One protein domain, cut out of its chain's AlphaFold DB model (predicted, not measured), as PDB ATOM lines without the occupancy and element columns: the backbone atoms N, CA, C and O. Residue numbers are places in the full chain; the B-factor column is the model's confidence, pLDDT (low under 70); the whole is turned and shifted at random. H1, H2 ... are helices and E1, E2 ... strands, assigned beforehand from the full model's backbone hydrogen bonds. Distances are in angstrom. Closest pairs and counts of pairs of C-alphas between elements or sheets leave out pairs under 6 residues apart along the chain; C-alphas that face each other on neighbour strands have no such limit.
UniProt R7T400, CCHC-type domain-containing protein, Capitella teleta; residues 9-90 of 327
ATOM      1  N   SER A   9     143.676 138.788 149.504       89.69
ATOM      2  CA  SER A   9     142.519 138.666 148.623       89.69
ATOM      3  C   SER A   9     141.264 139.119 149.365       89.69
ATOM      4  O   SER A   9     140.921 138.572 150.416       89.69
ATOM      5  N   ILE A  10     140.577 140.124 148.827       91.75
ATOM      6  CA  ILE A  10     139.270 140.549 149.327       91.75
ATOM      7  C   ILE A  10     138.214 139.672 148.654       91.75
ATOM      8  O   ILE A  10     138.094 139.699 147.433       91.75
ATOM      9  N   ASP A  11     137.434 138.949 149.453       93.94
ATOM     10  CA  ASP A  11     136.256 138.214 148.990       93.94
ATOM     11  C   ASP A  11     134.996 138.963 149.447       93.94
ATOM     12  O   ASP A  11     134.820 139.243 150.637       93.94
ATOM     13  N   ILE A  12     134.111 139.303 148.504       96.19
ATOM     14  CA  ILE A  12     132.825 139.950 148.801       96.19
ATOM     15  C   ILE A  12     131.721 138.893 148.847       96.19
ATOM     16  O   ILE A  12     131.681 137.964 148.041       96.19
ATOM     17  N   LEU A  13     130.797 139.049 149.790       97.00
ATOM     18  CA  LEU A  13     129.653 138.166 149.988       97.00
ATOM     19  C   LEU A  13     128.371 138.900 149.602       97.00
ATOM     20  O   LEU A  13     128.121 139.995 150.105       97.00
ATOM     21  N   THR A  14     127.548 138.302 148.737       98.06
ATOM     22  CA  THR A  14     126.208 138.851 148.478       98.06
ATOM     23  C   THR A  14     125.278 138.603 149.668       98.06
ATOM     24  O   THR A  14     125.520 137.726 150.507       98.06
ATOM     25  N   ILE A  15     124.218 139.404 149.759       97.62
ATOM     26  CA  ILE A  15     123.222 139.332 150.828       97.62
ATOM     27  C   ILE A  15     122.282 138.144 150.537       97.62
ATOM     28  O   ILE A  15     121.751 138.076 149.428       97.62
ATOM     29  N   PRO A  16     122.060 137.208 151.482       97.00
ATOM     30  CA  PRO A  16     121.091 136.123 151.313       97.00
ATOM     31  C   PRO A  16     119.658 136.638 151.081       97.00
ATOM     32  O   PRO A  16     119.324 137.738 151.529       97.00
ATOM     33  N   PRO A  17     118.790 135.846 150.431       96.94
ATOM     34  CA  PRO A  17     117.410 136.233 150.204       96.94
ATOM     35  C   PRO A  17     116.618 136.243 151.516       96.94
ATOM     36  O   PRO A  17     116.929 135.521 152.464       96.94
ATOM     37  N   ARG A  18     115.546 137.032 151.533       96.75
ATOM     38  CA  ARG A  18     114.604 137.200 152.642       96.75
ATOM     39  C   ARG A  18     113.160 137.072 152.153       96.75
ATOM     40  O   ARG A  18     112.852 137.356 150.997       96.75
ATOM     41  N   LYS A  19     112.270 136.654 153.050       97.19
ATOM     42  CA  LYS A  19     110.834 136.424 152.810       97.19
ATOM     43  C   LYS A  19     109.912 137.302 153.661       97.19
ATOM     44  O   LYS A  19     108.719 137.347 153.385       97.19
ATOM     45  N   ASP A  20     110.435 138.054 154.632       97.19
ATOM     46  CA  ASP A  20     109.622 138.931 155.495       97.19
ATOM     47  C   ASP A  20     108.948 140.090 154.736       97.19
ATOM     48  O   ASP A  20     107.945 140.640 155.186       97.19
ATOM     49  N   SER A  21     109.507 140.511 153.595       97.56
ATOM     50  CA  SER A  21     108.955 141.607 152.798       97.56
ATOM     51  C   SER A  21     109.416 141.556 151.345       97.56
ATOM     52  O   SER A  21     110.611 141.644 151.063       97.56
ATOM     53  N   VAL A  22     108.456 141.533 150.415       96.69
ATOM     54  CA  VAL A  22     108.711 141.575 148.962       96.69
ATOM     55  C   VAL A  22     109.493 142.831 148.567       96.69
ATOM     56  O   VAL A  22     110.480 142.750 147.845       96.69
ATOM     57  N   ALA A  23     109.111 143.999 149.093       97.44
ATOM     58  CA  ALA A  23     109.804 145.251 148.795       97.44
ATOM     59  C   ALA A  23     111.270 145.225 149.266       97.44
ATOM     60  O   ALA A  23     112.160 145.689 148.555       97.44
ATOM     61  N   LYS A  24     111.539 144.650 150.447       97.25
ATOM     62  CA  LYS A  24     112.915 144.503 150.942       97.25
ATOM     63  C   LYS A  24     113.697 143.460 150.145       97.25
ATOM     64  O   LYS A  24     114.880 143.679 149.912       97.25
ATOM     65  N   GLN A  25     113.060 142.374 149.711       96.69
ATOM     66  CA  GLN A  25     113.694 141.374 148.853       96.69
ATOM     67  C   GLN A  25     114.109 141.976 147.503       96.69
ATOM     68  O   GLN A  25     115.252 141.800 147.094       96.69
ATOM     69  N   ASN A  26     113.256 142.786 146.870       97.00
ATOM     70  CA  ASN A  26     113.616 143.493 145.635       97.00
ATOM     71  C   ASN A  26     114.837 144.410 145.836       97.00
ATOM     72  O   ASN A  26     115.726 144.470 144.989       97.00
ATOM     73  N   ASN A  27     114.925 145.092 146.984       97.62
ATOM     74  CA  ASN A  27     116.092 145.913 147.317       97.62
ATOM     75  C   ASN A  27     117.366 145.074 147.505       97.62
ATOM     76  O   ASN A  27     118.444 145.511 147.104       97.62
ATOM     77  N   VAL A  28     117.253 143.879 148.097       97.12
ATOM     78  CA  VAL A  28     118.368 142.926 148.226       97.12
ATOM     79  C   VAL A  28     118.852 142.469 146.849       97.12
ATOM     80  O   VAL A  28     120.056 142.456 146.601       97.12
ATOM     81  N   GLU A  29     117.940 142.163 145.929       96.94
ATOM     82  CA  GLU A  29     118.286 141.741 144.568       96.94
ATOM     83  C   GLU A  29     118.995 142.848 143.782       96.94
ATOM     84  O   GLU A  29     120.034 142.597 143.170       96.94
ATOM     85  N   LEU A  30     118.507 144.090 143.875       97.88
ATOM     86  CA  LEU A  30     119.169 145.255 143.281       97.88
ATOM     87  C   LEU A  30     120.568 145.489 143.871       97.88
ATOM     88  O   LEU A  30     121.520 145.739 143.129       97.88
ATOM     89  N   ALA A  31     120.713 145.382 145.196       98.00
ATOM     90  CA  ALA A  31     122.005 145.527 145.860       98.00
ATOM     91  C   ALA A  31     122.992 144.438 145.413       98.00
ATOM     92  O   ALA A  31     124.137 144.742 145.077       98.00
ATOM     93  N   ASN A  32     122.544 143.184 145.337       97.88
ATOM     94  CA  ASN A  32     123.367 142.062 144.894       97.88
ATOM     95  C   ASN A  32     123.789 142.195 143.425       97.88
ATOM     96  O   ASN A  32     124.953 141.950 143.111       97.88
ATOM     97  N   ALA A  33     122.892 142.637 142.540       97.81
ATOM     98  CA  ALA A  33     123.229 142.916 141.144       97.81
ATOM     99  C   ALA A  33     124.309 144.007 141.026       97.81
ATOM    100  O   ALA A  33     125.263 143.864 140.258       97.81
ATOM    101  N   CYS A  34     124.206 145.065 141.837       98.12
ATOM    102  CA  CYS A  34     125.209 146.128 141.899       98.12
ATOM    103  C   CYS A  34     126.566 145.609 142.404       98.12
ATOM    104  O   CYS A  34     127.595 145.874 141.781       98.12
ATOM    105  N   ILE A  35     126.574 144.820 143.486       97.50
ATOM    106  CA  ILE A  35     127.789 144.199 144.037       97.50
ATOM    107  C   ILE A  35     128.490 143.341 142.981       97.50
ATOM    108  O   ILE A  35     129.695 143.491 142.787       97.50
ATOM    109  N   LEU A  36     127.746 142.479 142.282       97.06
ATOM    110  CA  LEU A  36     128.299 141.603 141.249       97.06
ATOM    111  C   LEU A  36     128.905 142.411 140.094       97.06
ATOM    112  O   LEU A  36     130.052 142.170 139.728       97.06
ATOM    113  N   SER A  37     128.188 143.421 139.587       97.88
ATOM    114  CA  SER A  37     128.688 144.277 138.501       97.88
ATOM    115  C   SER A  37     129.942 145.065 138.895       97.88
ATOM    116  O   SER A  37     130.876 145.199 138.103       97.88
ATOM    117  N   MET A  38     129.996 145.596 140.121       97.38
ATOM    118  CA  MET A  38     131.179 146.314 140.605       97.38
ATOM    119  C   MET A  38     132.368 145.378 140.788       97.38
ATOM    120  O   MET A  38     133.482 145.712 140.392       97.38
ATOM    121  N   ALA A  39     132.148 144.207 141.377       96.38
ATOM    122  CA  ALA A  39     133.226 143.271 141.620       96.38
ATOM    123  C   ALA A  39     133.803 142.694 140.324       96.38
ATOM    124  O   ALA A  39     135.017 142.549 140.227       96.38
ATOM    125  N   GLU A  40     132.968 142.464 139.308       96.19
ATOM    126  CA  GLU A  40     133.417 142.101 137.962       96.19
ATOM    127  C   GLU A  40     134.363 143.166 137.384       96.19
ATOM    128  O   GLU A  40     135.475 142.848 136.959       96.19
ATOM    129  N   LYS A  41     133.983 144.449 137.461       96.56
ATOM    130  CA  LYS A  41     134.812 145.570 136.977       96.56
ATOM    131  C   LYS A  41     136.157 145.681 137.696       96.56
ATOM    132  O   LYS A  41     137.154 146.024 137.070       96.56
ATOM    133  N   VAL A  42     136.186 145.405 139.000       96.00
ATOM    134  CA  VAL A  42     137.399 145.516 139.835       96.00
ATOM    135  C   VAL A  42     138.161 144.182 139.916       96.00
ATOM    136  O   VAL A  42     139.208 144.107 140.552       96.00
ATOM    137  N   LYS A  43     137.678 143.123 139.247       94.94
ATOM    138  CA  LYS A  43     138.228 141.757 139.316       94.94
ATOM    139  C   LYS A  43     138.340 141.233 140.756       94.94
ATOM    140  O   LYS A  43     139.292 140.540 141.109       94.94
ATOM    141  N   ILE A  44     137.361 141.575 141.593       95.81
ATOM    142  CA  ILE A  44     137.244 141.091 142.970       95.81
ATOM    143  C   ILE A  44     136.414 139.808 142.965       95.81
ATOM    144  O   ILE A  44     135.376 139.723 142.310       95.81
ATOM    145  N   LYS A  45     136.851 138.809 143.730       96.00
ATOM    146  CA  LYS A  45     136.108 137.563 143.882       96.00
ATOM    147  C   LYS A  45     134.840 137.803 144.703       96.00
ATOM    148  O   LYS A  45     134.880 138.357 145.802       96.00
ATOM    149  N   VAL A  46     133.705 137.352 144.173       97.19
ATOM    150  CA  VAL A  46     132.412 137.399 144.869       97.19
ATOM    151  C   VAL A  46     131.891 135.996 145.082       97.19
ATOM    152  O   VAL A  46     131.829 135.195 144.153       97.19
ATOM    153  N   THR A  47     131.453 135.722 146.303       97.19
ATOM    154  CA  THR A  47     130.692 134.521 146.631       97.19
ATOM    155  C   THR A  47     129.209 134.876 146.646       97.19
ATOM    156  O   THR A  47     128.744 135.657 147.483       97.19
ATOM    157  N   ASN A  48     128.461 134.325 145.686       96.94
ATOM    158  CA  ASN A  48     127.037 134.597 145.549       96.94
ATOM    159  C   ASN A  48     126.215 133.720 146.509       96.94
ATOM    160  O   ASN A  48     125.935 132.554 146.233       96.94
ATOM    161  N   ASN A  49     125.821 134.290 147.643       96.56
ATOM    162  CA  ASN A  49     124.977 133.634 148.636       96.56
ATOM    163  C   ASN A  49     123.493 133.629 148.255       96.56
ATOM    164  O   ASN A  49     122.768 132.753 148.718       96.56
ATOM    165  N   ASP A  50     123.042 134.555 147.402       94.62
ATOM    166  CA  ASP A  50     121.649 134.599 146.941       94.62
ATOM    167  C   ASP A  50     121.282 133.317 146.184       94.62
ATOM    168  O   ASP A  50     120.342 132.609 146.542       94.62
ATOM    169  N   ALA A  51     122.119 132.950 145.211       94.56
ATOM    170  CA  ALA A  51     121.961 131.722 144.439       94.56
ATOM    171  C   ALA A  51     122.089 130.452 145.300       94.56
ATOM    172  O   ALA A  51     121.422 129.459 145.031       94.56
ATOM    173  N   ALA A  52     122.915 130.470 146.351       94.94
ATOM    174  CA  ALA A  52     123.140 129.298 147.200       94.94
ATOM    175  C   ALA A  52     121.952 128.955 148.119       94.94
ATOM    176  O   ALA A  52     121.849 127.815 148.588       94.94
ATOM    177  N   VAL A  53     121.092 129.939 148.402       94.56
ATOM    178  CA  VAL A  53     119.927 129.813 149.295       94.56
ATOM    179  C   VAL A  53     118.612 129.697 148.506       94.56
ATOM    180  O   VAL A  53     117.594 129.276 149.059       94.56
ATOM    181  N   LYS A  54     118.625 130.005 147.205       96.44
ATOM    182  CA  LYS A  54     117.499 129.780 146.290       96.44
ATOM    183  C   LYS A  54     117.489 128.345 145.742       96.44
ATOM    184  O   LYS A  54     118.521 127.684 145.634       96.44
ATOM    185  N   LEU A  55     116.295 127.853 145.433       95.94
ATOM    186  CA  LEU A  55     116.057 126.606 144.710       95.94
ATOM    187  C   LEU A  55     116.264 126.815 143.197       95.94
ATOM    188  O   LEU A  55     116.484 127.935 142.731       95.94
ATOM    189  N   ALA A  56     116.193 125.732 142.416       94.94
ATOM    190  CA  ALA A  56     116.397 125.772 140.964       94.94
ATOM    191  C   ALA A  56     115.361 126.647 140.229       94.94
ATOM    192  O   ALA A  56     115.676 127.272 139.219       94.94
ATOM    193  N   ASP A  57     114.149 126.747 140.772       96.75
ATOM    194  CA  ASP A  57     113.070 127.613 140.286       96.75
ATOM    195  C   ASP A  57     113.216 129.083 140.735       96.75
ATOM    196  O   ASP A  57     112.326 129.899 140.501       96.75
ATOM    197  N   ARG A  58     114.345 129.432 141.371       94.50
ATOM    198  CA  ARG A  58     114.661 130.740 141.973       94.50
ATOM    199  C   ARG A  58     113.829 131.107 143.202       94.50
ATOM    200  O   ARG A  58     114.029 132.195 143.750       94.50
ATOM    201  N   SER A  59     112.947 130.231 143.676       95.31
ATOM    202  CA  SER A  59     112.245 130.447 144.937       95.31
ATOM    203  C   SER A  59     113.214 130.317 146.117       95.31
ATOM    204  O   SER A  59     114.229 129.621 146.057       95.31
ATOM    205  N   VAL A  60     112.947 131.034 147.209       95.81
ATOM    206  CA  VAL A  60     113.786 130.955 148.412       95.81
ATOM    207  C   VAL A  60     113.515 129.638 149.134       95.81
ATOM    208  O   VAL A  60     112.356 129.344 149.432       95.81
ATOM    209  N   ASN A  61     114.560 128.879 149.469       96.75
ATOM    210  CA  ASN A  61     114.416 127.637 150.224       96.75
ATOM    211  C   ASN A  61     114.012 127.931 151.680       96.75
ATOM    212  O   ASN A  61     114.832 128.392 152.477       96.75
ATOM    213  N   ASP A  62     112.763 127.627 152.036       94.56
ATOM    214  CA  ASP A  62     112.223 127.869 153.383       94.56
ATOM    215  C   ASP A  62     112.975 127.111 154.479       94.56
ATOM    216  O   ASP A  62     113.105 127.608 155.593       94.56
ATOM    217  N   GLY A  63     113.567 125.956 154.162       96.69
ATOM    218  CA  GLY A  63     114.382 125.201 155.114       96.69
ATOM    219  C   GLY A  63     115.662 125.930 155.544       96.69
ATOM    220  O   GLY A  63     116.281 125.556 156.546       96.69
ATOM    221  N   TYR A  64     116.080 126.968 154.815       97.69
ATOM    222  CA  TYR A  64     117.263 127.770 155.130       97.69
ATOM    223  C   TYR A  64     116.968 129.048 155.907       97.69
ATOM    224  O   TYR A  64     117.910 129.644 156.429       97.69
ATOM    225  N   LEU A  65     115.706 129.443 156.041       96.88
ATOM    226  CA  LEU A  65     115.307 130.610 156.821       96.88
ATOM    227  C   LEU A  65     114.614 130.183 158.120       96.88
ATOM    228  O   LEU A  65     114.063 129.091 158.236       96.88
ATOM    229  N   HIS A  66     114.693 131.035 159.135       97.19
ATOM    230  CA  HIS A  66     113.838 130.958 160.311       97.19
ATOM    231  C   HIS A  66     112.414 131.421 159.969       97.19
ATOM    232  O   HIS A  66     112.146 131.934 158.884       97.19
ATOM    233  N   VAL A  67     111.493 131.246 160.922       96.25
ATOM    234  CA  VAL A  67     110.062 131.578 160.776       96.25
ATOM    235  C   VAL A  67     109.834 133.058 160.447       96.25
ATOM    236  O   VAL A  67     108.852 133.404 159.802       96.25
ATOM    237  N   ASP A  68     110.757 133.935 160.842       96.31
ATOM    238  CA  ASP A  68     110.705 135.361 160.511       96.31
ATOM    239  C   ASP A  68     111.056 135.685 159.052       96.31
ATOM    240  O   ASP A  68     110.925 136.834 158.640       96.31
ATOM    241  N   GLY A  69     111.517 134.707 158.265       96.31
ATOM    242  CA  GLY A  69     111.912 134.902 156.873       96.31
ATOM    243  C   GLY A  69     113.117 135.831 156.686       96.31
ATOM    244  O   GLY A  69     113.342 136.293 155.569       96.31
ATOM    245  N   LEU A  70     113.876 136.135 157.740       95.31
ATOM    246  CA  LEU A  70     115.022 137.044 157.703       95.31
ATOM    247  C   LEU A  70     116.298 136.362 158.188       95.31
ATOM    248  O   LEU A  70     117.342 136.469 157.544       95.31
ATOM    249  N   HIS A  71     116.229 135.677 159.326       97.06
ATOM    250  CA  HIS A  71     117.389 135.010 159.895       97.06
ATOM    251  C   HIS A  71     117.590 133.647 159.238       97.06
ATOM    252  O   HIS A  71     116.637 132.963 158.877       97.06
ATOM    253  N   LEU A  72     118.845 133.228 159.086       96.88
ATOM    254  CA  LEU A  72     119.152 131.895 158.572       96.88
ATOM    255  C   LEU A  72     118.878 130.846 159.648       96.88
ATOM    256  O   LEU A  72     119.335 130.984 160.781       96.88
ATOM    257  N   SER A  73     118.201 129.764 159.269       97.69
ATOM    258  CA  SER A  73     118.112 128.566 160.098       97.69
ATOM    259  C   SER A  73     119.500 127.943 160.274       97.69
ATOM    260  O   SER A  73     120.433 128.215 159.513       97.69
ATOM    261  N   LYS A  74     119.642 126.996 161.206       96.62
ATOM    262  CA  LYS A  74     120.879 126.208 161.350       96.62
ATOM    263  C   LYS A  74     121.322 125.550 160.032       96.62
ATOM    264  O   LYS A  74     122.521 125.460 159.757       96.62
ATOM    265  N   CYS A  75     120.367 125.097 159.217       96.75
ATOM    266  CA  CYS A  75     120.638 124.540 157.893       96.75
ATOM    267  C   CYS A  75     121.117 125.627 156.919       96.75
ATOM    268  O   CYS A  75     122.106 125.409 156.218       96.75
ATOM    269  N   GLY A  76     120.485 126.805 156.936       96.25
ATOM    270  CA  GLY A  76     120.895 127.963 156.140       96.25
ATOM    271  C   GLY A  76     122.299 128.458 156.484       96.25
ATOM    272  O   GLY A  76     123.120 128.646 155.589       96.25
ATOM    273  N   THR A  77     122.639 128.572 157.772       96.06
ATOM    274  CA  THR A  77     123.994 128.938 158.213       96.06
ATOM    275  C   THR A  77     125.026 127.918 157.742       96.06
ATOM    276  O   THR A  77     126.078 128.297 157.234       96.06
ATOM    277  N   LYS A  78     124.731 126.614 157.855       95.62
ATOM    278  CA  LYS A  78     125.636 125.563 157.368       95.62
ATOM    279  C   LYS A  78     125.862 125.684 155.859       95.62
ATOM    280  O   LYS A  78     127.005 125.603 155.419       95.62
ATOM    281  N   LYS A  79     124.797 125.915 155.084       95.81
ATOM    282  CA  LYS A  79     124.878 126.121 153.632       95.81
ATOM    283  C   LYS A  79     125.720 127.351 153.285       95.81
ATOM    284  O   LYS A  79     126.583 127.248 152.417       95.81
ATOM    285  N   LEU A  80     125.522 128.464 153.995       95.25
ATOM    286  CA  LEU A  80     126.296 129.695 153.822       95.25
ATOM    287  C   LEU A  80     127.790 129.453 154.069       95.25
ATOM    288  O   LEU A  80     128.622 129.811 153.244       95.25
ATOM    289  N   VAL A  81     128.134 128.789 155.172       95.12
ATOM    290  CA  VAL A  81     129.527 128.474 155.511       95.12
ATOM    291  C   VAL A  81     130.176 127.588 154.447       95.12
ATOM    292  O   VAL A  81     131.292 127.877 154.014       95.12
ATOM    293  N   THR A  82     129.473 126.552 153.982       94.75
ATOM    294  CA  THR A  82     129.959 125.710 152.882       94.75
ATOM    295  C   THR A  82     130.181 126.520 151.605       94.75
ATOM    296  O   THR A  82     131.204 126.338 150.959       94.75
ATOM    297  N   ASN A  83     129.281 127.450 151.271       95.25
ATOM    298  CA  ASN A  83     129.411 128.307 150.088       95.25
ATOM    299  C   ASN A  83     130.638 129.233 150.156       95.25
ATOM    300  O   ASN A  83     131.277 129.497 149.146       95.25
ATOM    301  N   MET A  84     130.995 129.690 151.357       93.19
ATOM    302  CA  MET A  84     132.182 130.520 151.590       93.19
ATOM    303  C   MET A  84     133.496 129.724 151.591       93.19
ATOM    304  O   MET A  84     134.548 130.297 151.861       93.19
ATOM    305  N   ASN A  85     133.455 128.406 151.350       93.50
ATOM    306  CA  ASN A  85     134.590 127.495 151.524       93.50
ATOM    307  C   ASN A  85     135.252 127.610 152.908       93.50
ATOM    308  O   ASN A  85     136.421 127.265 153.084       93.50
ATOM    309  N   LEU A  86     134.506 128.072 153.918       88.75
ATOM    310  CA  LEU A  86     135.021 128.125 155.273       88.75
ATOM    311  C   LEU A  86     134.962 126.716 155.842       88.75
ATOM    312  O   LEU A  86     133.893 126.127 156.032       88.75
ATOM    313  N   THR A  87     136.132 126.161 156.132       82.12
ATOM    314  CA  THR A  87     136.217 124.909 156.865       82.12
ATOM    315  C   THR A  87     135.739 125.191 158.284       82.12
ATOM    316  O   THR A  87     136.470 125.747 159.104       82.12
ATOM    317  N   LEU A  88     134.495 124.811 158.598       77.81
ATOM    318  CA  LEU A  88     134.089 124.674 159.990       77.81
ATOM    319  C   LEU A  88     135.001 123.613 160.577       77.81
ATOM    320  O   LEU A  88     134.783 122.418 160.358       77.81
ATOM    321  N   ARG A  89     136.028 124.045 161.317       75.94
ATOM    322  CA  ARG A  89     136.701 123.157 162.253       75.94
ATOM    323  C   ARG A  89     135.577 122.579 163.089       75.94
ATOM    324  O   ARG A  89     134.930 123.307 163.843       75.94
ATOM    325  N   ARG A  90     135.286 121.291 162.885       70.62
ATOM    326  CA  ARG A  90     134.455 120.541 163.813       70.62
ATOM    327  C   ARG A  90     135.209 120.672 165.119       70.62
ATOM    328  O   ARG A  90     136.213 119.995 165.312       70.62
TER     329      ARG A  90
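AT A GLANCE: This is residues 9 to 90 of the 327 residues of the protein "CCHC-type domain-containing protein" of Capitella teleta (UniProt R7T400). Long helix H1 makes one side of this small, fairly flat model and shorter helix H3 the other, with short helix H2 in the middle between them. The tiny strand pair E1 and E2 lies at one end, and the long loop of residues 54 to 73 winds over the other. The printed part has 82 residues, in the order E1, H1, E2, H2, H3; the two strands are parallel, and the class is mostly helix. It is compact, with a radius of gyration of the C-alphas of 13.1 A, and spans 38 by 37 by 20 A, only just flat.

IN THESE COORDINATES: Find C-alpha 11 at (136.256, 138.214, 148.990), where strand E1, residues 11 to 13, begins and runs 6.7 A. Go on to C-alpha 22 at (108.711, 141.575, 148.962): from there helix H1, residues 22 to 42, runs 30.4 A. Strand E2 is residues 45 to 47, 6.8 A, and helix H2 residues 49 to 53, 6.4 A. Helix H3, residues 74 to 83, runs 14.3 A and ends at C-alpha 83 at (129.411, 128.307, 150.088).

HOW THE PARTS SIT: Look first at E1 and E2, parallel at 32 degrees: N 12 and O 45 are 3.0 A apart and N 47 and O 12 2.8 A, both within hydrogen-bond range. E1, H1 and E2 form a strand-helix-strand unit, two parallel neighbour strands with a helix between them along the chain, and its crossover is right-handed. The closest C-alphas of H1 and E2, Ala 39 and Val 46, are 6.8 A apart. H1 and H2 are close but not clearly touching, the closest C-alphas, Asn 32 and Asp 50, being 7.9 A apart. H2 and H3 touch, closest at the C-alphas of Asn 49 and Leu 80, 6.6 A. H1 and H3 are apart. In H1, H2 and H3 every O i to N i+4 pair is within hydrogen-bond range.

THE WHOLE: The C-alphas farthest apart, Ala 23 and Arg 90, are 38.0 A apart. The printed part has no cut, and H2 to H3, 20 residues, is a long link. The mean pLDDT of the printed part is 95.2, and no printed residue is under 70.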